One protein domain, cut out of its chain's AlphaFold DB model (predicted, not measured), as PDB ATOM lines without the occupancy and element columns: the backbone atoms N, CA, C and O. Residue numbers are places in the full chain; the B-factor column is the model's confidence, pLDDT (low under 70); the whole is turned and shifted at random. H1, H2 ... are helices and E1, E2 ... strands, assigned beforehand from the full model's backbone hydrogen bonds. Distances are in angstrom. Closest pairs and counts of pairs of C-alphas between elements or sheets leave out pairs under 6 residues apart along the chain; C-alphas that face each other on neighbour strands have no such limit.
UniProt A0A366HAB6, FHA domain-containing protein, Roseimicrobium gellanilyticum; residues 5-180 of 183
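Overview. This is residues 5 to 180 of the 183 residues of the protein "FHA domain-containing protein" of Roseimicrobium gellanilyticum (UniProt A0A366HAB6). Two sheets lie partly face to face as a sandwich, a strongly twisted six-stranded sheet, E2 E1 E9 E8 E6 E7, and a smaller three-stranded one, E3 E4 E5. H3 crosses the face of the larger sheet that is turned away from the smaller one, and H1 and H2 lie beyond H3, at the far end from the loops of residues 87 to 114. The printed part has 176 residues with three named helices followed along the chain by nine named strands, and both sheets are antiparallel throughout. The class is mixed, helices and strands, with under half of the residues in named elements. The whole is compact, with a radius of gyration of the C-alphas of 16.3 A and spans of 51 by 39 by 32 A.

Arrangement. The larger sheet runs, strand beside strand, E2, residues 74 to 78, E1, residues 63 to 67, E9, residues 168 to 173, E8, residues 160 to 163, E6, residues 134 to 136, and E7, residues 139 to 141. E1 and E2 form a hairpin, with N 66 and O 75 at 3.0 A, within hydrogen-bond range. E9 is staggered: its residues 171 to 173 pair with E1, N 65 and O 171 at 2.8 A, and its residues 168 to 171 pair with E8, N 161 and O 170 at 2.8 A. E8 and E6 are antiparallel, with N 135 and O 162 at 2.9 A. The hairpin of E6 and E7 has N 136 and O 139 at 2.9 A. The other sheet is a meander, each strand the antiparallel neighbour of the one before: E3, residues 82 to 86, E4, residues 115 to 119, and E5, residues 124 to 128. N 83 and O 117 are 2.8 A apart, and N 116 and O 127 are 2.9 A apart. The facing parts of the sandwich are 9.3 A centre to centre, with strands at 21 degrees. The closest C-alphas of E5 and E6 are those of Ser 128 and Thr 134, 5.8 A apart. H3, residues 38 to 52, is on the larger sheet in two layers, a helix on one face of a sheet, at a height over the sheet of 9.6 A. H3 runs across the strands, at 89 degrees to E1 on the local plane; its closest C-alpha to E9 is that of Phe 48, 6.4 A from that of Tyr 171. H1, residues 5 to 12, only just touches H3, with 3 pairs of C-alphas within 8 A, at residue 46 of H3 alone; the closest C-alphas are those of Ser 11 and Ile 46, 7.3 A apart. H2, residues 17 to 26, is close to H3 but not clearly touching, with the C-alphas of Leu 23 and Val 45 closest at 7.7 A. In H1 and H2 every O i to N i+4 pair is within hydrogen-bond range; in H3 10 of 11 are.

Along the chain. The longest strand by residues, E9, spans 16.2 A, from C-alpha 168 at (-0.243, 17.662, 26.383) to C-alpha 173 at (-7.610, 28.460, 35.868). H3 spans 21.2 A, H2 13.8 A and H1 10.9 A; H1 begins at C-alpha 5, (-7.102, 4.918, 47.213). E5 spans 13.5 A.

Size, cuts and confidence. The C-alphas farthest apart are those of Asp 6 and Glu 94, 52.9 A. The printed part has no cut. The long links are H2 to H3, E3 to E4 and E7 to E8. Mean pLDDT of the printed part is 78.5; it is under 70 in residues 5 to 41, 146 to 147, 149 to 150, 165 to 166 and 176 to 180.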
ATOM      1  N   ASN A   5      -5.833   4.338  46.768       40.66
ATOM      2  CA  ASN A   5      -7.102   4.918  47.213       40.66
ATOM      3  C   ASN A   5      -7.005   5.699  48.537       40.66
ATOM      4  O   ASN A   5      -7.703   6.700  48.687       40.66
ATOM      5  N   ASP A   6      -6.132   5.310  49.471       33.50
ATOM      6  CA  ASP A   6      -6.003   6.009  50.761       33.50
ATOM      7  C   ASP A   6      -5.301   7.368  50.598       33.50
ATOM      8  O   ASP A   6      -5.601   8.328  51.305       33.50
ATOM      9  N   LEU A   7      -4.401   7.478  49.614       40.00
ATOM     10  CA  LEU A   7      -3.738   8.732  49.234       40.00
ATOM     11  C   LEU A   7      -4.686   9.695  48.506       40.00
ATOM     12  O   LEU A   7      -4.593  10.907  48.694       40.00
ATOM     13  N   ILE A   8      -5.611   9.159  47.706       40.22
ATOM     14  CA  ILE A   8      -6.645   9.934  47.008       40.22
ATOM     15  C   ILE A   8      -7.646  10.520  48.011       40.22
ATOM     16  O   ILE A   8      -7.981  11.700  47.917       40.22
ATOM     17  N   LEU A   9      -8.076   9.735  49.003       37.69
ATOM     18  CA  LEU A   9      -8.992  10.200  50.050       37.69
ATOM     19  C   LEU A   9      -8.332  11.235  50.973       37.69
ATOM     20  O   LEU A   9      -8.927  12.275  51.243       37.69
ATOM     21  N   ALA A  10      -7.067  11.030  51.355       39.50
ATOM     22  CA  ALA A  10      -6.324  11.995  52.169       39.50
ATOM     23  C   ALA A  10      -6.074  13.344  51.458       39.50
ATOM     24  O   ALA A  10      -5.947  14.371  52.120       39.50
ATOM     25  N   SER A  11      -6.005  13.352  50.120       48.69
ATOM     26  CA  SER A  11      -5.839  14.570  49.309       48.69
ATOM     27  C   SER A  11      -7.148  15.329  49.067       48.69
ATOM     28  O   SER A  11      -7.107  16.504  48.702       48.69
ATOM     29  N   LEU A  12      -8.301  14.673  49.231       43.53
ATOM     30  CA  LEU A  12      -9.610  15.327  49.203       43.53
ATOM     31  C   LEU A  12      -9.939  15.944  50.567       43.53
ATOM     32  O   LEU A  12     -10.468  17.048  50.601       43.53
ATOM     33  N   ASP A  13      -9.525  15.299  51.664       43.62
ATOM     34  CA  ASP A  13      -9.654  15.824  53.033       43.62
ATOM     35  C   ASP A  13      -8.819  17.098  53.289       43.62
ATOM     36  O   ASP A  13      -9.032  17.794  54.281       43.62
ATOM     37  N   SER A  14      -7.853  17.416  52.416       44.97
ATOM     38  CA  SER A  14      -7.049  18.644  52.501       44.97
ATOM     39  C   SER A  14      -7.629  19.829  51.726       44.97
ATOM     40  O   SER A  14      -7.108  20.937  51.850       44.97
ATOM     41  N   LEU A  15      -8.664  19.615  50.909       47.06
ATOM     42  CA  LEU A  15      -9.416  20.700  50.286       47.06
ATOM     43  C   LEU A  15     -10.489  21.138  51.276       47.06
ATOM     44  O   LEU A  15     -11.287  20.317  51.718       47.06
ATOM     45  N   ASP A  16     -10.522  22.420  51.637       54.41
ATOM     46  CA  ASP A  16     -11.631  22.907  52.450       54.41
ATOM     47  C   ASP A  16     -12.968  22.703  51.708       54.41
ATOM     48  O   ASP A  16     -13.050  22.766  50.474       54.41
ATOM     49  N   ASP A  17     -14.027  22.428  52.473       44.31
ATOM     50  CA  ASP A  17     -15.358  22.117  51.938       44.31
ATOM     51  C   ASP A  17     -15.882  23.215  50.996       44.31
ATOM     52  O   ASP A  17     -16.684  22.936  50.107       44.31
ATOM     53  N   ALA A  18     -15.418  24.460  51.151       45.44
ATOM     54  CA  ALA A  18     -15.791  25.586  50.302       45.44
ATOM     55  C   ALA A  18     -15.104  25.530  48.928       45.44
ATOM     56  O   ALA A  18     -15.753  25.765  47.909       45.44
ATOM     57  N   SER A  19     -13.828  25.159  48.877       48.31
ATOM     58  CA  SER A  19     -13.041  24.964  47.661       48.31
ATOM     59  C   SER A  19     -13.540  23.756  46.883       48.31
ATOM     60  O   SER A  19     -13.708  23.837  45.667       48.31
ATOM     61  N   LEU A  20     -13.859  22.662  47.583       50.91
ATOM     62  CA  LEU A  20     -14.442  21.467  46.981       50.91
ATOM     63  C   LEU A  20     -15.868  21.734  46.475       50.91
ATOM     64  O   LEU A  20     -16.182  21.406  45.331       50.91
ATOM     65  N   ALA A  21     -16.718  22.387  47.273       47.69
ATOM     66  CA  ALA A  21     -18.070  22.759  46.856       47.69
ATOM     67  C   ALA A  21     -18.066  23.783  45.717       47.69
ATOM     68  O   ALA A  21     -18.906  23.688  44.824       47.69
ATOM     69  N   SER A  22     -17.117  24.722  45.701       47.03
ATOM     70  CA  SER A  22     -16.934  25.666  44.600       47.03
ATOM     71  C   SER A  22     -16.492  24.929  43.336       47.03
ATOM     72  O   SER A  22     -17.171  25.026  42.317       47.03
ATOM     73  N   LEU A  23     -15.473  24.070  43.396       49.16
ATOM     74  CA  LEU A  23     -15.067  23.244  42.255       49.16
ATOM     75  C   LEU A  23     -16.227  22.396  41.714       49.16
ATOM     76  O   LEU A  23     -16.504  22.458  40.518       49.16
ATOM     77  N   ILE A  24     -16.969  21.696  42.578       48.06
ATOM     78  CA  ILE A  24     -18.124  20.861  42.201       48.06
ATOM     79  C   ILE A  24     -19.275  21.703  41.624       48.06
ATOM     80  O   ILE A  24     -19.876  21.320  40.617       48.06
ATOM     81  N   ALA A  25     -19.583  22.859  42.215       46.94
ATOM     82  CA  ALA A  25     -20.640  23.750  41.733       46.94
ATOM     83  C   ALA A  25     -20.310  24.355  40.360       46.94
ATOM     84  O   ALA A  25     -21.218  24.552  39.550       46.94
ATOM     85  N   HIS A  26     -19.027  24.589  40.079       44.53
ATOM     86  CA  HIS A  26     -18.543  25.165  38.822       44.53
ATOM     87  C   HIS A  26     -18.227  24.099  37.765       44.53
ATOM     88  O   HIS A  26     -18.142  24.417  36.583       44.53
ATOM     89  N   THR A  27     -18.170  22.815  38.146       45.72
ATOM     90  CA  THR A  27     -18.164  21.697  37.187       45.72
ATOM     91  C   THR A  27     -19.564  21.386  36.643       45.72
ATOM     92  O   THR A  27     -19.755  20.322  36.050       45.72
ATOM     93  N   ARG A  28     -20.567  22.261  36.841       41.16
ATOM     94  CA  ARG A  28     -21.930  22.085  36.311       41.16
ATOM     95  C   ARG A  28     -21.909  22.017  34.784       41.16
ATOM     96  O   ARG A  28     -21.954  23.005  34.065       41.16
ATOM     97  N   VAL A  29     -21.842  20.772  34.334       44.84
ATOM     98  CA  VAL A  29     -21.971  20.295  32.967       44.84
ATOM     99  C   VAL A  29     -23.291  20.798  32.385       44.84
ATOM    100  O   VAL A  29     -24.349  20.590  32.978       44.84
ATOM    101  N   SER A  30     -23.199  21.436  31.218       38.84
ATOM    102  CA  SER A  30     -24.309  21.713  30.301       38.84
ATOM    103  C   SER A  30     -25.290  20.533  30.275       38.84
ATOM    104  O   SER A  30     -24.873  19.410  29.999       38.84
ATOM    105  N   GLU A  31     -26.574  20.771  30.563       43.25
ATOM    106  CA  GLU A  31     -27.581  19.719  30.819       43.25
ATOM    107  C   GLU A  31     -27.799  18.729  29.652       43.25
ATOM    108  O   GLU A  31     -28.367  17.660  29.857       43.25
ATOM    109  N   ASP A  32     -27.283  19.037  28.460       36.41
ATOM    110  CA  ASP A  32     -27.444  18.249  27.231       36.41
ATOM    111  C   ASP A  32     -26.320  17.237  26.932       36.41
ATOM    112  O   ASP A  32     -26.381  16.543  25.912       36.41
ATOM    113  N   LEU A  33     -25.289  17.111  27.778       40.50
ATOM    114  CA  LEU A  33     -24.186  16.165  27.546       40.50
ATOM    115  C   LEU A  33     -24.142  15.049  28.602       40.50
ATOM    116  O   LEU A  33     -24.382  15.304  29.786       40.50
ATOM    117  N   PRO A  34     -23.824  13.797  28.206       43.00
ATOM    118  CA  PRO A  34     -23.649  12.710  29.159       43.00
ATOM    119  C   PRO A  34     -22.558  13.098  30.157       43.00
ATOM    120  O   PRO A  34     -21.412  13.339  29.777       43.00
ATOM    121  N   ARG A  35     -22.925  13.170  31.442       49.81
ATOM    122  CA  ARG A  35     -21.974  13.497  32.505       49.81
ATOM    123  C   ARG A  35     -20.815  12.497  32.448       49.81
ATOM    124  O   ARG A  35     -21.072  11.289  32.390       49.81
ATOM    125  N   PRO A  36     -19.552  12.959  32.449       53.53
ATOM    126  CA  PRO A  36     -18.436  12.042  32.578       53.53
ATOM    127  C   PRO A  36     -18.580  11.259  33.897       53.53
ATOM    128  O   PRO A  36     -19.141  11.798  34.853       53.53
ATOM    129  N   PRO A  37     -18.100  10.003  33.963       57.41
ATOM    130  CA  PRO A  37     -18.102   9.228  35.202       57.41
ATOM    131  C   PRO A  37     -17.482  10.049  36.338       57.41
ATOM    132  O   PRO A  37     -16.435  10.662  36.119       57.41
ATOM    133  N   GLU A  38     -18.113  10.066  37.515       58.47
ATOM    134  CA  GLU A  38     -17.703  10.901  38.659       58.47
ATOM    135  C   GLU A  38     -16.218  10.712  39.016       58.47
ATOM    136  O   GLU A  38     -15.508  11.693  39.228       58.47
ATOM    137  N   ASP A  39     -15.705   9.483  38.915       56.59
ATOM    138  CA  ASP A  39     -14.294   9.141  39.144       56.59
ATOM    139  C   ASP A  39     -13.320   9.959  38.275       56.59
ATOM    140  O   ASP A  39     -12.242  10.355  38.721       56.59
ATOM    141  N   LYS A  40     -13.710  10.278  37.031       67.06
ATOM    142  CA  LYS A  40     -12.887  11.083  36.113       67.06
ATOM    143  C   LYS A  40     -12.912  12.567  36.452       67.06
ATOM    144  O   LYS A  40     -12.008  13.285  36.032       67.06
ATOM    145  N   ILE A  41     -13.941  13.052  37.144       69.94
ATOM    146  CA  ILE A  41     -13.990  14.437  37.624       69.94
ATOM    147  C   ILE A  41     -13.048  14.572  38.821       69.94
ATOM    148  O   ILE A  41     -12.184  15.446  38.804       69.94
ATOM    149  N   SER A  42     -13.135  13.660  39.791       70.31
ATOM    150  CA  SER A  42     -12.284  13.666  40.988       70.31
ATOM    151  C   SER A  42     -10.793  13.618  40.645       70.31
ATOM    152  O   SER A  42     -10.029  14.453  41.123       70.31
ATOM    153  N   GLU A  43     -10.374  12.723  39.743       75.94
ATOM    154  CA  GLU A  43      -8.968  12.635  39.315       75.94
ATOM    155  C   GLU A  43      -8.464  13.954  38.700       75.94
ATOM    156  O   GLU A  43      -7.346  14.397  38.970       75.94
ATOM    157  N   ARG A  44      -9.301  14.618  37.892       78.44
ATOM    158  CA  ARG A  44      -8.955  15.897  37.255       78.44
ATOM    159  C   ARG A  44      -8.787  17.014  38.275       78.44
ATOM    160  O   ARG A  44      -7.841  17.787  38.160       78.44
ATOM    161  N   VAL A  45      -9.697  17.097  39.244       78.75
ATOM    162  CA  VAL A  45      -9.649  18.103  40.311       78.75
ATOM    163  C   VAL A  45      -8.404  17.913  41.174       78.75
ATOM    164  O   VAL A  45      -7.710  18.888  41.453       78.75
ATOM    165  N   ILE A  46      -8.058  16.669  41.509       79.81
ATOM    166  CA  ILE A  46      -6.844  16.346  42.273       79.81
ATOM    167  C   ILE A  46      -5.585  16.737  41.489       79.81
ATOM    168  O   ILE A  46      -4.711  17.418  42.024       79.81
ATOM    169  N   GLN A  47      -5.490  16.360  40.207       84.94
ATOM    170  CA  GLN A  47      -4.339  16.719  39.365       84.94
ATOM    171  C   GLN A  47      -4.199  18.238  39.202       84.94
ATOM    172  O   GLN A  47      -3.085  18.760  39.214       84.94
ATOM    173  N   PHE A  48      -5.319  18.949  39.070       87.38
ATOM    174  CA  PHE A  48      -5.341  20.405  39.028       87.38
ATOM    175  C   PHE A  48      -4.857  21.029  40.340       87.38
ATOM    176  O   PHE A  48      -3.947  21.856  40.301       87.38
ATOM    177  N   GLY A  49      -5.414  20.610  41.482       85.56
ATOM    178  CA  GLY A  49      -5.030  21.102  42.808       85.56
ATOM    179  C   GLY A  49      -3.543  20.892  43.084       85.56
ATOM    180  O   GLY A  49      -2.832  21.846  43.382       85.56
ATOM    181  N   ALA A  50      -3.034  19.685  42.825       88.62
ATOM    182  CA  ALA A  50      -1.622  19.352  43.014       88.62
ATOM    183  C   ALA A  50      -0.662  20.200  42.159       88.62
ATOM    184  O   ALA A  50       0.476  20.443  42.565       88.62
ATOM    185  N   LEU A  51      -1.080  20.633  40.964       90.19
ATOM    186  CA  LEU A  51      -0.300  21.569  40.150       90.19
ATOM    187  C   LEU A  51      -0.449  23.008  40.646       90.19
ATOM    188  O   LEU A  51       0.536  23.741  40.656       90.19
ATOM    189  N   LEU A  52      -1.651  23.416  41.047       89.31
ATOM    190  CA  LEU A  52      -1.918  24.764  41.543       89.31
ATOM    191  C   LEU A  52      -1.167  25.054  42.850       89.31
ATOM    192  O   LEU A  52      -0.637  26.149  43.007       89.31
ATOM    193  N   ASP A  53      -1.054  24.075  43.742       89.88
ATOM    194  CA  ASP A  53      -0.363  24.221  45.030       89.88
ATOM    195  C   ASP A  53       1.161  24.346  44.897       89.88
ATOM    196  O   ASP A  53       1.834  24.808  45.812       89.88
ATOM    197  N   GLN A  54       1.725  23.995  43.738       91.00
ATOM    198  CA  GLN A  54       3.141  24.240  43.437       91.00
ATOM    199  C   GLN A  54       3.420  25.691  43.010       91.00
ATOM    200  O   GLN A  54       4.581  26.055  42.809       91.00
ATOM    201  N   LEU A  55       2.383  26.507  42.797       89.44
ATOM    202  CA  LEU A  55       2.500  27.842  42.220       89.44
ATOM    203  C   LEU A  55       2.364  28.925  43.292       89.44
ATOM    204  O   LEU A  55       1.262  29.256  43.728       89.44
ATOM    205  N   GLU A  56       3.492  29.546  43.640       89.12
ATOM    206  CA  GLU A  56       3.537  30.742  44.481       89.12
ATOM    207  C   GLU A  56       4.264  31.894  43.753       89.12
ATOM    208  O   GLU A  56       5.447  31.763  43.425       89.12
ATOM    209  N   PRO A  57       3.593  33.037  43.487       87.25
ATOM    210  CA  PRO A  57       2.178  33.316  43.756       87.25
ATOM    211  C   PRO A  57       1.230  32.591  42.783       87.25
ATOM    212  O   PRO A  57       1.601  32.272  41.649       87.25
ATOM    213  N   ARG A  58      -0.026  32.394  43.207       87.75
ATOM    214  CA  ARG A  58      -1.099  31.908  42.325       87.75
ATOM    215  C   ARG A  58      -1.365  32.912  41.184       87.75
ATOM    216  O   ARG A  58      -1.125  34.111  41.364       87.75
ATOM    217  N   PRO A  59      -1.841  32.462  40.004       89.19
ATOM    218  CA  PRO A  59      -2.132  33.368  38.896       89.19
ATOM    219  C   PRO A  59      -3.202  34.396  39.283       89.19
ATOM    220  O   PRO A  59      -4.243  34.033  39.812       89.19
ATOM    221  N   ALA A  60      -2.970  35.676  38.979       88.06
ATOM    222  CA  ALA A  60      -3.917  36.743  39.316       88.06
ATOM    223  C   ALA A  60      -5.197  36.729  38.454       88.06
ATOM    224  O   ALA A  60      -6.199  37.306  38.842       88.06
ATOM    225  N   GLY A  61      -5.174  36.076  37.290       89.44
ATOM    226  CA  GLY A  61      -6.297  36.049  36.353       89.44
ATOM    227  C   GLY A  61      -6.308  34.781  35.496       89.44
ATOM    228  O   GLY A  61      -5.595  33.825  35.818       89.44
ATOM    229  N   PRO A  62      -7.090  34.759  34.398       94.19
ATOM    230  CA  PRO A  62      -7.218  33.587  33.543       94.19
ATOM    231  C   PRO A  62      -5.868  33.057  33.052       94.19
ATOM    232  O   PRO A  62      -5.052  33.791  32.476       94.19
ATOM    233  N   ALA A  63      -5.637  31.765  33.263       96.12
ATOM    234  CA  ALA A  63      -4.377  31.115  32.949       96.12
ATOM    235  C   ALA A  63      -4.560  29.654  32.526       96.12
ATOM    236  O   ALA A  63      -5.546  28.997  32.857       96.12
ATOM    237  N   LEU A  64      -3.558  29.133  31.820       96.69
ATOM    238  CA  LEU A  64      -3.368  27.700  31.636       96.69
ATOM    239  C   LEU A  64      -2.282  27.204  32.583       96.69
ATOM    240  O   LEU A  64      -1.152  27.700  32.554       96.69
ATOM    241  N   ILE A  65      -2.622  26.196  33.377       96.12
ATOM    242  CA  ILE A  65      -1.706  25.484  34.265       96.12
ATOM    243  C   ILE A  65      -1.359  24.147  33.617       96.12
ATOM    244  O   ILE A  65      -2.236  23.433  33.135       96.12
ATOM    245  N   TYR A  66      -0.080  23.794  33.565       94.62
ATOM    246  CA  TYR A  66       0.370  22.538  32.965       94.62
ATOM    247  C   TYR A  66       1.656  22.045  33.619       94.62
ATOM    248  O   TYR A  66       2.413  22.828  34.184       94.62
ATOM    249  N   ALA A  67       1.920  20.745  33.523       92.81
ATOM    250  CA  ALA A  67       3.190  20.176  33.955       92.81
ATOM    251  C   ALA A  67       4.238  20.321  32.844       92.81
ATOM    252  O   ALA A  67       3.954  20.060  31.671       92.81
ATOM    253  N   ASP A  68       5.455  20.716  33.198       89.50
ATOM    254  CA  ASP A  68       6.599  20.619  32.299       89.50
ATOM    255  C   ASP A  68       6.902  19.142  31.995       89.50
ATOM    256  O   ASP A  68       7.100  18.347  32.908       89.50
ATOM    257  N   HIS A  69       6.955  18.749  30.719       83.94
ATOM    258  CA  HIS A  69       7.190  17.345  30.349       83.94
ATOM    259  C   HIS A  69       8.541  16.758  30.782       83.94
ATOM    260  O   HIS A  69       8.680  15.537  30.783       83.94
ATOM    261  N   VAL A  70       9.542  17.591  31.087       85.00
ATOM    262  CA  VAL A  70      10.866  17.129  31.519       85.00
ATOM    263  C   VAL A  70      10.939  17.112  33.035       85.00
ATOM    264  O   VAL A  70      11.338  16.102  33.610       85.00
ATOM    265  N   SER A  71      10.581  18.218  33.691       89.00
ATOM    266  CA  SER A  71      10.742  18.340  35.146       89.00
ATOM    267  C   SER A  71       9.529  17.881  35.950       89.00
ATOM    268  O   SER A  71       9.648  17.699  37.159       89.00
ATOM    269  N   GLY A  72       8.361  17.740  35.321       87.94
ATOM    270  CA  GLY A  72       7.085  17.483  35.993       87.94
ATOM    271  C   GLY A  72       6.555  18.665  36.812       87.94
ATOM    272  O   GLY A  72       5.466  18.572  37.368       87.94
ATOM    273  N   GLN A  73       7.296  19.775  36.889       92.62
ATOM    274  CA  GLN A  73       6.920  20.936  37.694       92.62
ATOM    275  C   GLN A  73       5.763  21.703  37.063       92.62
ATOM    276  O   GLN A  73       5.683  21.822  35.834       92.62
ATOM    277  N   ALA A  74       4.916  22.286  37.907       93.94
ATOM    278  CA  ALA A  74       3.862  23.177  37.455       93.94
ATOM    279  C   ALA A  74       4.421  24.410  36.724       93.94
ATOM    280  O   ALA A  74       5.406  25.039  37.123       93.94
ATOM    281  N   ARG A  75       3.765  24.761  35.622       95.94
ATOM    282  CA  ARG A  75       4.014  25.940  34.797       95.94
ATOM    283  C   ARG A  75       2.702  26.666  34.556       95.94
ATOM    284  O   ARG A  75       1.634  26.056  34.528       95.94
ATOM    285  N   VAL A  76       2.815  27.971  34.341       95.50
ATOM    286  CA  VAL A  76       1.690  28.871  34.095       95.50
ATOM    287  C   VAL A  76       1.919  29.618  32.797       95.50
ATOM    288  O   VAL A  76       3.000  30.163  32.569       95.50
ATOM    289  N   ALA A  77       0.874  29.700  31.983       96.44
ATOM    290  CA  ALA A  77       0.775  30.661  30.898       96.44
ATOM    291  C   ALA A  77      -0.442  31.561  31.133       96.44
ATOM    292  O   ALA A  77      -1.582  31.097  31.078       96.44
ATOM    293  N   ALA A  78      -0.196  32.843  31.405       95.38
ATOM    294  CA  ALA A  78      -1.254  33.840  31.528       95.38
ATOM    295  C   ALA A  78      -1.938  34.051  30.171       95.38
ATOM    296  O   ALA A  78      -1.257  34.147  29.147       95.38
ATOM    297  N   ILE A  79      -3.271  34.129  30.160       95.19
ATOM    298  CA  ILE A  79      -4.028  34.231  28.906       95.19
ATOM    299  C   ILE A  79      -4.121  35.679  28.411       95.19
ATOM    300  O   ILE A  79      -3.996  35.933  27.213       95.19
ATOM    301  N   GLY A  80      -4.319  36.644  29.315       91.06
ATOM    302  CA  GLY A  80      -4.631  38.022  28.925       91.06
ATOM    303  C   GLY A  80      -5.927  38.074  28.107       91.06
ATOM    304  O   GLY A  80      -6.912  37.447  28.481       91.06
ATOM    305  N   SER A  81      -5.930  38.786  26.975       90.19
ATOM    306  CA  SER A  81      -7.074  38.782  26.046       90.19
ATOM    307  C   SER A  81      -7.099  37.555  25.132       90.19
ATOM    308  O   SER A  81      -8.166  37.088  24.739       90.19
ATOM    309  N   SER A  82      -5.933  37.024  24.763       93.56
ATOM    310  CA  SER A  82      -5.816  35.862  23.888       93.56
ATOM    311  C   SER A  82      -4.462  35.184  24.047       93.56
ATOM    312  O   SER A  82      -3.423  35.840  24.005       93.56
ATOM    313  N   LEU A  83      -4.485  33.854  24.089       95.81
ATOM    314  CA  LEU A  83      -3.315  32.988  24.131       95.81
ATOM    315  C   LEU A  83      -3.418  31.915  23.050       95.81
ATOM    316  O   LEU A  83      -4.310  31.067  23.082       95.81
ATOM    317  N   ARG A  84      -2.485  31.923  22.101       95.25
ATOM    318  CA  ARG A  84      -2.326  30.887  21.075       95.25
ATOM    319  C   ARG A  84      -1.321  29.843  21.536       95.25
ATOM    320  O   ARG A  84      -0.193  30.180  21.898       95.25
ATOM    321  N   VAL A  85      -1.715  28.580  21.461       95.62
ATOM    322  CA  VAL A  85      -0.901  27.437  21.871       95.62
ATOM    323  C   VAL A  85      -0.631  26.548  20.668       95.62
ATOM    324  O   VAL A  85      -1.544  26.207  19.911       95.62
ATOM    325  N   GLY A  86       0.620  26.146  20.486       94.81
ATOM    326  CA  GLY A  86       1.021  25.375  19.317       94.81
ATOM    327  C   GLY A  86       2.494  24.996  19.327       94.81
ATOM    328  O   GLY A  86       3.167  25.036  20.352       94.81
ATOM    329  N   ARG A  87       3.005  24.562  18.179       93.81
ATOM    330  CA  ARG A  87       4.371  24.036  18.058       93.81
ATOM    331  C   ARG A  87       5.406  25.107  17.715       93.81
ATOM    332  O   ARG A  87       6.574  24.951  18.052       93.81
ATOM    333  N   VAL A  88       5.007  26.157  17.003       93.38
ATOM    334  CA  VAL A  88       5.937  27.159  16.458       93.38
ATOM    335  C   VAL A  88       5.932  28.384  17.361       93.38
ATOM    336  O   VAL A  88       4.879  28.977  17.552       93.38
ATOM    337  N   ALA A  89       7.081  28.756  17.924       92.12
ATOM    338  CA  ALA A  89       7.198  29.944  18.771       92.12
ATOM    339  C   ALA A  89       7.192  31.244  17.951       92.12
ATOM    340  O   ALA A  89       7.474  31.233  16.751       92.12
ATOM    341  N   ARG A  90       6.896  32.366  18.618       88.94
ATOM    342  CA  ARG A  90       6.998  33.704  18.019       88.94
ATOM    343  C   ARG A  90       8.396  33.998  17.471       88.94
ATOM    344  O   ARG A  90       9.397  33.656  18.098       88.94
ATOM    345  N   GLY A  91       8.444  34.672  16.325       86.75
ATOM    346  CA  GLY A  91       9.672  35.043  15.619       86.75
ATOM    347  C   GLY A  91      10.359  33.896  14.871       86.75
ATOM    348  O   GLY A  91      11.478  34.082  14.397       86.75
ATOM    349  N   LEU A  92       9.728  32.719  14.775       83.69
ATOM    350  CA  LEU A  92      10.276  31.542  14.089       83.69
ATOM    351  C   LEU A  92       9.528  31.184  12.796       83.69
ATOM    352  O   LEU A  92       9.890  30.201  12.147       83.69
ATOM    353  N   SER A  93       8.490  31.934  12.410       85.25
ATOM    354  CA  SER A  93       7.756  31.719  11.159       85.25
ATOM    355  C   SER A  93       7.853  32.920  10.223       85.25
ATOM    356  O   SER A  93       7.777  34.067  10.646       85.25
ATOM    357  N   GLU A  94       7.915  32.657   8.916       82.12
ATOM    358  CA  GLU A  94       7.732  33.691   7.886       82.12
ATOM    359  C   GLU A  94       6.294  34.245   7.868       82.12
ATOM    360  O   GLU A  94       6.043  35.326   7.339       82.12
ATOM    361  N   GLN A  95       5.340  33.511   8.454       81.69
ATOM    362  CA  GLN A  95       3.936  33.897   8.571       81.69
ATOM    363  C   GLN A  95       3.569  34.090  10.052       81.69
ATOM    364  O   GLN A  95       3.325  33.101  10.748       81.69
ATOM    365  N   PRO A  96       3.438  35.339  10.544       78.50
ATOM    366  CA  PRO A  96       3.135  35.629  11.955       78.50
ATOM    367  C   PRO A  96       1.834  34.993  12.481       78.50
ATOM    368  O   PRO A  96       1.646  34.783  13.683       78.50
ATOM    369  N   THR A  97       0.907  34.660  11.581       81.25
ATOM    370  CA  THR A  97      -0.352  33.974  11.907       81.25
ATOM    371  C   THR A  97      -0.150  32.529  12.365       81.25
ATOM    372  O   THR A  97      -1.035  31.982  13.014       81.25
ATOM    373  N   ASN A  98       1.006  31.922  12.073       83.81
ATOM    374  CA  ASN A  98       1.335  30.539  12.430       83.81
ATOM    375  C   ASN A  98       2.144  30.420  13.729       83.81
ATOM    376  O   ASN A  98       2.600  29.328  14.069       83.81
ATOM    377  N   GLU A  99       2.337  31.529  14.439       88.56
ATOM    378  CA  GLU A  99       3.153  31.593  15.646       88.56
ATOM    379  C   GLU A  99       2.324  31.531  16.926       88.56
ATOM    380  O   GLU A  99       1.311  32.214  17.078       88.56
ATOM    381  N   SER A 100       2.794  30.732  17.871       93.12
ATOM    382  CA  SER A 100       2.170  30.514  19.168       93.12
ATOM    383  C   SER A 100       2.811  31.384  20.234       93.12
ATOM    384  O   SER A 100       4.023  31.604  20.246       93.12
ATOM    385  N   ASP A 101       1.974  31.835  21.155       95.25
ATOM    386  CA  ASP A 101       2.367  32.600  22.331       95.25
ATOM    387  C   ASP A 101       2.963  31.659  23.387       95.25
ATOM    388  O   ASP A 101       3.975  31.974  24.007       95.25
ATOM    389  N   LEU A 102       2.389  30.456  23.499       95.31
ATOM    390  CA  LEU A 102       2.939  29.327  24.236       95.31
ATOM    391  C   LEU A 102       3.284  28.199  23.257       95.31
ATOM    392  O   LEU A 102       2.398  27.620  22.623       95.31
ATOM    393  N   ALA A 103       4.575  27.893  23.130       94.25
ATOM    394  CA  ALA A 103       5.070  26.952  22.134       94.25
ATOM    395  C   ALA A 103       5.653  25.673  22.743       94.25
ATOM    396  O   ALA A 103       6.430  25.725  23.694       94.25
ATOM    397  N   PHE A 104       5.357  24.536  22.112       92.31
ATOM    398  CA  PHE A 104       5.906  23.219  22.444       92.31
ATOM    399  C   PHE A 104       6.611  22.602  21.223       92.31
ATOM    400  O   PHE A 104       6.065  21.696  20.586       92.31
ATOM    401  N   PRO A 105       7.828  23.065  20.861       90.44
ATOM    402  CA  PRO A 105       8.492  22.697  19.604       90.44
ATOM    403  C   PRO A 105       8.748  21.197  19.441       90.44
ATOM    404  O   PRO A 105       8.723  20.680  18.325       90.44
ATOM    405  N   HIS A 106       8.968  20.501  20.556       88.19
ATOM    406  CA  HIS A 106       9.285  19.075  20.584       88.19
ATOM    407  C   HIS A 106       8.050  18.174  20.487       88.19
ATOM    408  O   HIS A 106       8.181  16.973  20.252       88.19
ATOM    409  N   PHE A 107       6.841  18.726  20.634       87.94
ATOM    410  CA  PHE A 107       5.623  17.930  20.632       87.94
ATOM    411  C   PHE A 107       5.039  17.816  19.218       87.94
ATOM    412  O   PHE A 107       4.232  18.632  18.771       87.94
ATOM    413  N   MET A 108       5.449  16.768  18.495       86.00
ATOM    414  CA  MET A 108       5.084  16.545  17.085       86.00
ATOM    415  C   MET A 108       3.583  16.329  16.847       86.00
ATOM    416  O   MET A 108       3.098  16.569  15.741       86.00
ATOM    417  N   GLY A 109       2.830  15.937  17.881       87.12
ATOM    418  CA  GLY A 109       1.366  15.874  17.839       87.12
ATOM    419  C   GLY A 109       0.698  17.251  17.733       87.12
ATOM    420  O   GLY A 109      -0.493  17.341  17.429       87.12
ATOM    421  N   MET A 110       1.446  18.339  17.943       90.81
ATOM    422  CA  MET A 110       0.923  19.696  17.941       90.81
ATOM    423  C   MET A 110       1.026  20.366  16.559       90.81
ATOM    424  O   MET A 110       2.052  20.310  15.875       90.81
ATOM    425  N   SER A 111      -0.056  21.029  16.136       91.31
ATOM    426  CA  SER A 111      -0.046  21.866  14.930       91.31
ATOM    427  C   SER A 111       0.741  23.158  15.189       91.31
ATOM    428  O   SER A 111       1.047  23.467  16.338       91.31
ATOM    429  N   ALA A 112       1.101  23.901  14.132       91.62
ATOM    430  CA  ALA A 112       1.865  25.149  14.271       91.62
ATOM    431  C   ALA A 112       1.175  26.124  15.239       91.62
ATOM    432  O   ALA A 112       1.794  26.523  16.219       91.62
ATOM    433  N   ILE A 113      -0.127  26.337  15.023       92.19
ATOM    434  CA  ILE A 113      -1.119  26.734  16.027       92.19
ATOM    435  C   ILE A 113      -2.045  25.533  16.226       92.19
ATOM    436  O   ILE A 113      -2.534  24.971  15.243       92.19
ATOM    437  N   HIS A 114      -2.284  25.117  17.465       93.69
ATOM    438  CA  HIS A 114      -3.162  23.990  17.780       93.69
ATOM    439  C   HIS A 114      -4.507  24.447  18.336       93.69
ATOM    440  O   HIS A 114      -5.548  23.987  17.873       93.69
ATOM    441  N   PHE A 115      -4.505  25.377  19.280       95.06
ATOM    442  CA  PHE A 115      -5.719  26.005  19.788       95.06
ATOM    443  C   PHE A 115      -5.410  27.431  20.243       95.06
ATOM    444  O   PHE A 115      -4.246  27.812  20.387       95.06
ATOM    445  N   SER A 116      -6.448  28.222  20.467       95.19
ATOM    446  CA  SER A 116      -6.339  29.480  21.196       95.19
ATOM    447  C   SER A 116      -7.371  29.537  22.301       95.19
ATOM    448  O   SER A 116      -8.462  28.990  22.156       95.19
ATOM    449  N   VAL A 117      -7.032  30.224  23.383       96.12
ATOM    450  CA  VAL A 117      -7.994  30.649  24.394       96.12
ATOM    451  C   VAL A 117      -8.125  32.155  24.296       96.12
ATOM    452  O   VAL A 117      -7.117  32.853  24.236       96.12
ATOM    453  N   THR A 118      -9.352  32.647  24.248       94.06
ATOM    454  CA  THR A 118      -9.661  34.073  24.182       94.06
ATOM    455  C   THR A 118     -10.594  34.392  25.329       94.06
ATOM    456  O   THR A 118     -11.606  33.715  25.495       94.06
ATOM    457  N   CYS A 119     -10.238  35.395  26.121       91.81
ATOM    458  CA  CYS A 119     -11.030  35.841  27.255       91.81
ATOM    459  C   CYS A 119     -11.561  37.240  26.962       91.81
ATOM    460  O   CYS A 119     -10.804  38.131  26.564       91.81
ATOM    461  N   ASP A 120     -12.865  37.411  27.129       88.06
ATOM    462  CA  ASP A 120     -13.501  38.718  27.212       88.06
ATOM    463  C   ASP A 120     -13.838  39.028  28.679       88.06
ATOM    464  O   ASP A 120     -13.267  38.427  29.591       88.06
ATOM    465  N   LYS A 121     -14.684  40.034  28.918       81.50
ATOM    466  CA  LYS A 121     -15.060  40.414  30.282       81.50
ATOM    467  C   LYS A 121     -15.893  39.344  30.973       81.50
ATOM    468  O   LYS A 121     -15.817  39.263  32.189       81.50
ATOM    469  N   ASP A 122     -16.655  38.566  30.213       80.88
ATOM    470  CA  ASP A 122     -17.721  37.721  30.735       80.88
ATOM    471  C   ASP A 122     -17.294  36.254  30.780       80.88
ATOM    472  O   ASP A 122     -17.653  35.543  31.715       80.88
ATOM    473  N   CYS A 123     -16.502  35.785  29.810       88.94
ATOM    474  CA  CYS A 123     -15.972  34.426  29.847       88.94
ATOM    475  C   CYS A 123     -14.719  34.199  28.989       88.94
ATOM    476  O   CYS A 123     -14.286  35.023  28.176       88.94
ATOM    477  N   CYS A 124     -14.131  33.015  29.166       92.38
ATOM    478  CA  CYS A 124     -13.037  32.513  28.346       92.38
ATOM    479  C   CYS A 124     -13.529  31.399  27.428       92.38
ATOM    480  O   CYS A 124     -14.227  30.482  27.851       92.38
ATOM    481  N   ARG A 125     -13.129  31.452  26.157       94.56
ATOM    482  CA  ARG A 125     -13.506  30.465  25.143       94.56
ATOM    483  C   ARG A 125     -12.286  29.850  24.484       94.56
ATOM    484  O   ARG A 125     -11.326  30.548  24.162       94.56
ATOM    485  N   ILE A 126     -12.347  28.548  24.229       95.00
ATOM    486  CA  ILE A 126     -11.347  27.824  23.450       95.00
ATOM    487  C   ILE A 126     -11.783  27.665  21.998       95.00
ATOM    488  O   ILE A 126     -12.915  27.282  21.700       95.00
ATOM    489  N   ILE A 127     -10.845  27.904  21.090       93.88
ATOM    490  CA  ILE A 127     -10.987  27.684  19.655       93.88
ATOM    491  C   ILE A 127      -9.946  26.653  19.218       93.88
ATOM    492  O   ILE A 127      -8.752  26.815  19.467       93.88
ATOM    493  N   SER A 128     -10.393  25.592  18.547       93.44
ATOM    494  CA  SER A 128      -9.538  24.498  18.077       93.44
ATOM    495  C   SER A 128      -9.154  24.680  16.606       93.44
ATOM    496  O   SER A 128     -10.021  24.817  15.745       93.44
ATOM    497  N   TYR A 129      -7.856  24.606  16.301       90.94
ATOM    498  CA  TYR A 129      -7.312  24.615  14.930       90.94
ATOM    499  C   TYR A 129      -6.591  23.303  14.575       90.94
ATOM    500  O   TYR A 129      -6.347  23.004  13.400       90.94
ATOM    501  N   GLY A 130      -6.214  22.529  15.596       85.69
ATOM    502  CA  GLY A 130      -5.300  21.403  15.511       85.69
ATOM    503  C   GLY A 130      -5.839  20.249  14.676       85.69
ATOM    504  O   GLY A 130      -6.946  19.763  14.886       85.69
ATOM    505  N   ARG A 131      -5.009  19.751  13.752       87.25
ATOM    506  CA  ARG A 131      -5.368  18.616  12.880       87.25
ATOM    507  C   ARG A 131      -5.566  17.300  13.635       87.25
ATOM    508  O   ARG A 131      -6.346  16.468  13.196       87.25
ATOM    509  N   ASN A 132      -4.877  17.134  14.763       89.06
ATOM    510  CA  ASN A 132      -4.942  15.924  15.587       89.06
ATOM    511  C   ASN A 132      -6.008  16.011  16.697       89.06
ATOM    512  O   ASN A 132      -6.036  15.162  17.587       89.06
ATOM    513  N   GLY A 133      -6.870  17.031  16.635       90.94
ATOM    514  CA  GLY A 133      -7.941  17.265  17.593       90.94
ATOM    515  C   GLY A 133      -7.481  17.991  18.856       90.94
ATOM    516  O   GLY A 133      -6.416  17.714  19.405       90.94
ATOM    517  N   THR A 134      -8.336  18.890  19.333       94.00
ATOM    518  CA  THR A 134      -8.260  19.481  20.673       94.00
ATOM    519  C   THR A 134      -9.425  18.921  21.468       94.00
ATOM    520  O   THR A 134     -10.545  18.921  20.961       94.00
ATOM    521  N   PHE A 135      -9.189  18.462  22.689       92.75
ATOM    522  CA  PHE A 135     -10.231  17.900  23.542       92.75
ATOM    523  C   PHE A 135     -10.413  18.774  24.774       92.75
ATOM    524  O   PHE A 135      -9.420  19.203  25.349       92.75
ATOM    525  N   VAL A 136     -11.654  19.003  25.192       91.81
ATOM    526  CA  VAL A 136     -11.980  19.617  26.486       91.81
ATOM    527  C   VAL A 136     -12.737  18.577  27.280       91.81
ATOM    528  O   VAL A 136     -13.762  18.082  26.825       91.81
ATOM    529  N   ASN A 137     -12.202  18.187  28.432       89.31
ATOM    530  CA  ASN A 137     -12.787  17.166  29.304       89.31
ATOM    531  C   ASN A 137     -13.012  15.820  28.591       89.31
ATOM    532  O   ASN A 137     -13.943  15.085  28.899       89.31
ATOM    533  N   GLY A 138     -12.147  15.502  27.623       87.94
ATOM    534  CA  GLY A 138     -12.244  14.300  26.789       87.94
ATOM    535  C   GLY A 138     -13.154  14.439  25.564       87.94
ATOM    536  O   GLY A 138     -13.157  13.545  24.721       87.94
ATOM    537  N   GLU A 139     -13.869  15.552  25.407       89.31
ATOM    538  CA  GLU A 139     -14.751  15.797  24.263       89.31
ATOM    539  C   GLU A 139     -14.011  16.530  23.146       89.31
ATOM    540  O   GLU A 139     -13.397  17.578  23.371       89.31
ATOM    541  N   LEU A 140     -14.080  15.990  21.928       89.88
ATOM    542  CA  LEU A 140     -13.445  16.582  20.754       89.88
ATOM    543  C   LEU A 140     -14.093  17.927  20.414       89.88
ATOM    544  O   LEU A 140     -15.292  18.004  20.159       89.88
ATOM    545  N   GLN A 141     -13.280  18.977  20.355       91.06
ATOM    546  CA  GLN A 141     -13.721  20.303  19.948       91.06
ATOM    547  C   GLN A 141     -13.738  20.423  18.422       91.06
ATOM    548  O   GLN A 141     -12.774  19.995  17.768       91.06
ATOM    549  N   PRO A 142     -14.786  21.037  17.844       89.44
ATOM    550  CA  PRO A 142     -14.869  21.239  16.408       89.44
ATOM    551  C   PRO A 142     -13.679  22.074  15.932       89.44
ATOM    552  O   PRO A 142     -13.369  23.131  16.484       89.44
ATOM    553  N   ARG A 143     -12.987  21.572  14.908       89.06
ATOM    554  CA  ARG A 143     -11.893  22.304  14.271       89.06
ATOM    555  C   ARG A 143     -12.481  23.441  13.443       89.06
ATOM    556  O   ARG A 143     -13.323  23.204  12.581       89.06
ATOM    557  N   ILE A 144     -12.004  24.654  13.682       85.25
ATOM    558  CA  ILE A 144     -12.403  25.830  12.915       85.25
ATOM    559  C   ILE A 144     -11.502  25.927  11.689       85.25
ATOM    560  O   ILE A 144     -10.273  25.971  11.799       85.25
ATOM    561  N   GLU A 145     -12.118  25.914  10.510       75.62
ATOM    562  CA  GLU A 145     -11.400  26.137   9.259       75.62
ATOM    563  C   GLU A 145     -11.050  27.623   9.097       75.62
ATOM    564  O   GLU A 145     -11.796  28.494   9.560       75.62
ATOM    565  N   PRO A 146      -9.936  27.949   8.420       65.88
ATOM    566  CA  PRO A 146      -9.589  29.332   8.116       65.88
ATOM    567  C   PRO A 146     -10.751  30.071   7.432       65.88
ATOM    568  O   PRO A 146     -11.250  29.633   6.398       65.88
ATOM    569  N   GLY A 147     -11.175  31.201   8.007       63.28
ATOM    570  CA  GLY A 147     -12.255  32.039   7.470       63.28
ATOM    571  C   GLY A 147     -13.670  31.685   7.945       63.28
ATOM    572  O   GLY A 147     -14.602  32.419   7.624       63.28
ATOM    573  N   ALA A 148     -13.850  30.614   8.726       70.75
ATOM    574  CA  ALA A 148     -15.120  30.329   9.388       70.75
ATOM    575  C   ALA A 148     -15.306  31.210  10.644       70.75
ATOM    576  O   ALA A 148     -14.318  31.560  11.299       70.75
ATOM    577  N   PRO A 149     -16.552  31.570  11.013       68.06
ATOM    578  CA  PRO A 149     -16.814  32.257  12.272       68.06
ATOM    579  C   PRO A 149     -16.364  31.381  13.444       68.06
ATOM    580  O   PRO A 149     -16.729  30.208  13.544       68.06
ATOM    581  N   ALA A 150     -15.549  31.958  14.326       69.62
ATOM    582  CA  ALA A 150     -14.969  31.229  15.437       69.62
ATOM    583  C   ALA A 150     -15.954  31.134  16.611       69.62
ATOM    584  O   ALA A 150     -15.980  32.007  17.474       69.62
ATOM    585  N   ILE A 151     -16.774  30.080  16.645       74.12
ATOM    586  CA  ILE A 151     -17.599  29.759  17.818       74.12
ATOM    587  C   ILE A 151     -16.771  28.849  18.725       74.12
ATOM    588  O   ILE A 151     -16.622  27.657  18.458       74.12
ATOM    589  N   GLY A 152     -16.172  29.438  19.758       82.06
ATOM    590  CA  GLY A 152     -15.412  28.701  20.762       82.06
ATOM    591  C   GLY A 152     -16.303  28.104  21.851       82.06
ATOM    592  O   GLY A 152     -17.380  28.628  22.136       82.06
ATOM    593  N   ARG A 153     -15.833  27.027  22.485       90.69
ATOM    594  CA  ARG A 153     -16.456  26.466  23.693       90.69
ATOM    595  C   ARG A 153     -16.050  27.292  24.905       90.69
ATOM    596  O   ARG A 153     -14.871  27.591  25.057       90.69
ATOM    597  N   GLU A 154     -17.003  27.610  25.767       93.50
ATOM    598  CA  GLU A 154     -16.729  28.245  27.054       93.50
ATOM    599  C   GLU A 154     -15.963  27.306  27.995       93.50
ATOM    600  O   GLU A 154     -16.267  26.112  28.075       93.50
ATOM    601  N   LEU A 155     -14.943  27.850  28.655       91.31
ATOM    602  CA  LEU A 155     -14.101  27.151  29.616       91.31
ATOM    603  C   LEU A 155     -14.514  27.506  31.041       91.31
ATOM    604  O   LEU A 155     -14.717  28.676  31.357       91.31
ATOM    605  N   HIS A 156     -14.535  26.495  31.900       90.38
ATOM    606  CA  HIS A 156     -14.753  26.632  33.335       90.38
ATOM    607  C   HIS A 156     -13.505  26.211  34.104       90.38
ATOM    608  O   HIS A 156     -12.665  25.460  33.600       90.38
ATOM    609  N   VAL A 157     -13.367  26.705  35.335       87.19
ATOM    610  CA  VAL A 157     -12.235  26.367  36.208       87.19
ATOM    611  C   VAL A 157     -12.066  24.848  36.297       87.19
ATOM    612  O   VAL A 157     -13.036  24.107  36.437       87.19
ATOM    613  N   ALA A 158     -10.814  24.397  36.202       86.62
ATOM    614  CA  ALA A 158     -10.401  22.997  36.155       86.62
ATOM    615  C   ALA A 158     -10.818  22.217  34.890       86.62
ATOM    616  O   ALA A 158     -10.602  20.998  34.818       86.62
ATOM    617  N   ASP A 159     -11.341  22.880  33.852       91.25
ATOM    618  CA  ASP A 159     -11.456  22.272  32.525       91.25
ATOM    619  C   ASP A 159     -10.091  21.799  32.030       91.25
ATOM    620  O   ASP A 159      -9.088  22.510  32.102       91.25
ATOM    621  N   VAL A 160     -10.063  20.569  31.516       92.94
ATOM    622  CA  VAL A 160      -8.850  19.928  31.014       92.94
ATOM    623  C   VAL A 160      -8.845  19.983  29.505       92.94
ATOM    624  O   VAL A 160      -9.628  19.306  28.838       92.94
ATOM    625  N   ILE A 161      -7.907  20.744  28.969       94.44
ATOM    626  CA  ILE A 161      -7.640  20.845  27.545       94.44
ATOM    627  C   ILE A 161      -6.535  19.848  27.210       94.44
ATOM    628  O   ILE A 161      -5.457  19.883  27.797       94.44
ATOM    629  N   THR A 162      -6.775  18.956  26.255       93.19
ATOM    630  CA  THR A 162      -5.760  18.030  25.739       93.19
ATOM    631  C   THR A 162      -5.489  18.348  24.275       93.19
ATOM    632  O   THR A 162      -6.401  18.296  23.447       93.19
ATOM    633  N   ALA A 163      -4.243  18.685  23.946       88.44
ATOM    634  CA  ALA A 163      -3.829  18.931  22.566       88.44
ATOM    635  C   ALA A 163      -3.342  17.629  21.922       88.44
ATOM    636  O   ALA A 163      -2.293  17.125  22.315       88.44
ATOM    637  N   SER A 164      -4.035  17.129  20.893       83.56
ATOM    638  CA  SER A 164      -3.862  15.785  20.313       83.56
ATOM    639  C   SER A 164      -4.283  14.643  21.247       83.56
ATOM    640  O   SER A 164      -4.190  14.736  22.469       83.56
ATOM    641  N   ILE A 165      -4.709  13.515  20.672       67.12
ATOM    642  CA  ILE A 165      -4.996  12.285  21.432       67.12
ATOM    643  C   ILE A 165      -3.740  11.856  22.204       67.12
ATOM    644  O   ILE A 165      -2.668  11.727  21.611       67.12
ATOM    645  N   GLY A 166      -3.877  11.658  23.521       62.66
ATOM    646  CA  GLY A 166      -2.770  11.296  24.417       62.66
ATOM    647  C   GLY A 166      -1.706  12.386  24.580       62.66
ATOM    648  O   GLY A 166      -0.600  12.095  25.025       62.66
ATOM    649  N   GLY A 167      -2.010  13.615  24.160       77.88
ATOM    650  CA  GLY A 167      -1.055  14.708  24.152       77.88
ATOM    651  C   GLY A 167      -1.070  15.574  25.401       77.88
ATOM    652  O   GLY A 167      -1.535  15.178  26.468       77.88
ATOM    653  N   TRP A 168      -0.494  16.764  25.263       87.31
ATOM    654  CA  TRP A 168      -0.243  17.662  26.383       87.31
ATOM    655  C   TRP A 168      -1.544  18.114  27.051       87.31
ATOM    656  O   TRP A 168      -2.468  18.551  26.359       87.31
ATOM    657  N   LYS A 169      -1.592  18.021  28.385       92.38
ATOM    658  CA  LYS A 169      -2.729  18.446  29.207       92.38
ATOM    659  C   LYS A 169      -2.502  19.848  29.765       92.38
ATOM    660  O   LYS A 169      -1.429  20.144  30.293       92.38
ATOM    661  N   PHE A 170      -3.536  20.669  29.690       95.19
ATOM    662  CA  PHE A 170      -3.613  21.993  30.290       95.19
ATOM    663  C   PHE A 170      -4.873  22.062  31.139       95.19
ATOM    664  O   PHE A 170      -5.918  21.569  30.724       95.19
ATOM    665  N   TYR A 171      -4.777  22.699  32.292       94.50
ATOM    666  CA  TYR A 171      -5.899  22.978  33.169       94.50
ATOM    667  C   TYR A 171      -6.216  24.461  33.086       94.50
ATOM    668  O   TYR A 171      -5.323  25.297  33.252       94.50
ATOM    669  N   PHE A 172      -7.469  24.789  32.807       94.75
ATOM    670  CA  PHE A 172      -7.915  26.170  32.829       94.75
ATOM    671  C   PHE A 172      -8.087  26.637  34.277       94.75
ATOM    672  O   PHE A 172      -8.738  25.980  35.090       94.75
ATOM    673  N   TYR A 173      -7.485  27.775  34.591       92.88
ATOM    674  CA  TYR A 173      -7.610  28.460  35.868       92.88
ATOM    675  C   TYR A 173      -8.216  29.840  35.637       92.88
ATOM    676  O   TYR A 173      -7.814  30.548  34.715       92.88
ATOM    677  N   GLN A 174      -9.122  30.239  36.521       88.56
ATOM    678  CA  GLN A 174      -9.619  31.601  36.631       88.56
ATOM    679  C   GLN A 174      -9.860  31.891  38.110       88.56
ATOM    680  O   GLN A 174     -10.434  31.057  38.813       88.56
ATOM    681  N   ASN A 175      -9.388  33.044  38.584       79.62
ATOM    682  CA  ASN A 175      -9.664  33.475  39.946       79.62
ATOM    683  C   ASN A 175     -11.137  33.904  40.037       79.62
ATOM    684  O   ASN A 175     -11.571  34.780  39.289       79.62
ATOM    685  N   VAL A 176     -11.905  33.249  40.907       62.09
ATOM    686  CA  VAL A 176     -13.348  33.494  41.073       62.09
ATOM    687  C   VAL A 176     -13.606  34.559  42.147       62.09
ATOM    688  O   VAL A 176     -14.661  35.186  42.146       62.09
ATOM    689  N   GLU A 177     -12.636  34.825  43.029       57.03
ATOM    690  CA  GLU A 177     -12.817  35.762  44.147       57.03
ATOM    691  C   GLU A 177     -12.961  37.227  43.696       57.03
ATOM    692  O   GLU A 177     -13.629  38.000  44.371       57.03
ATOM    693  N   GLU A 178     -12.461  37.606  42.512       50.78
ATOM    694  CA  GLU A 178     -12.637  38.971  41.973       50.78
ATOM    695  C   GLU A 178     -14.083  39.298  41.541       50.78
ATOM    696  O   GLU A 178     -14.387  40.455  41.266       50.78
ATOM    697  N   TRP A 179     -14.995  38.318  41.502       45.59
ATOM    698  CA  TRP A 179     -16.394  38.520  41.091       45.59
ATOM    699  C   TRP A 179     -17.370  38.679  42.263       45.59
ATOM    700  O   TRP A 179     -18.554  38.927  42.039       45.59
ATOM    701  N   MET A 180     -16.904  38.518  43.507       42.16
ATOM    702  CA  MET A 180     -17.758  38.613  44.699       42.16
ATOM    703  C   MET A 180     -17.730  39.987  45.384       42.16
ATOM    704  O   MET A 180     -18.474  40.186  46.341       42.16
TER     705      MET A 180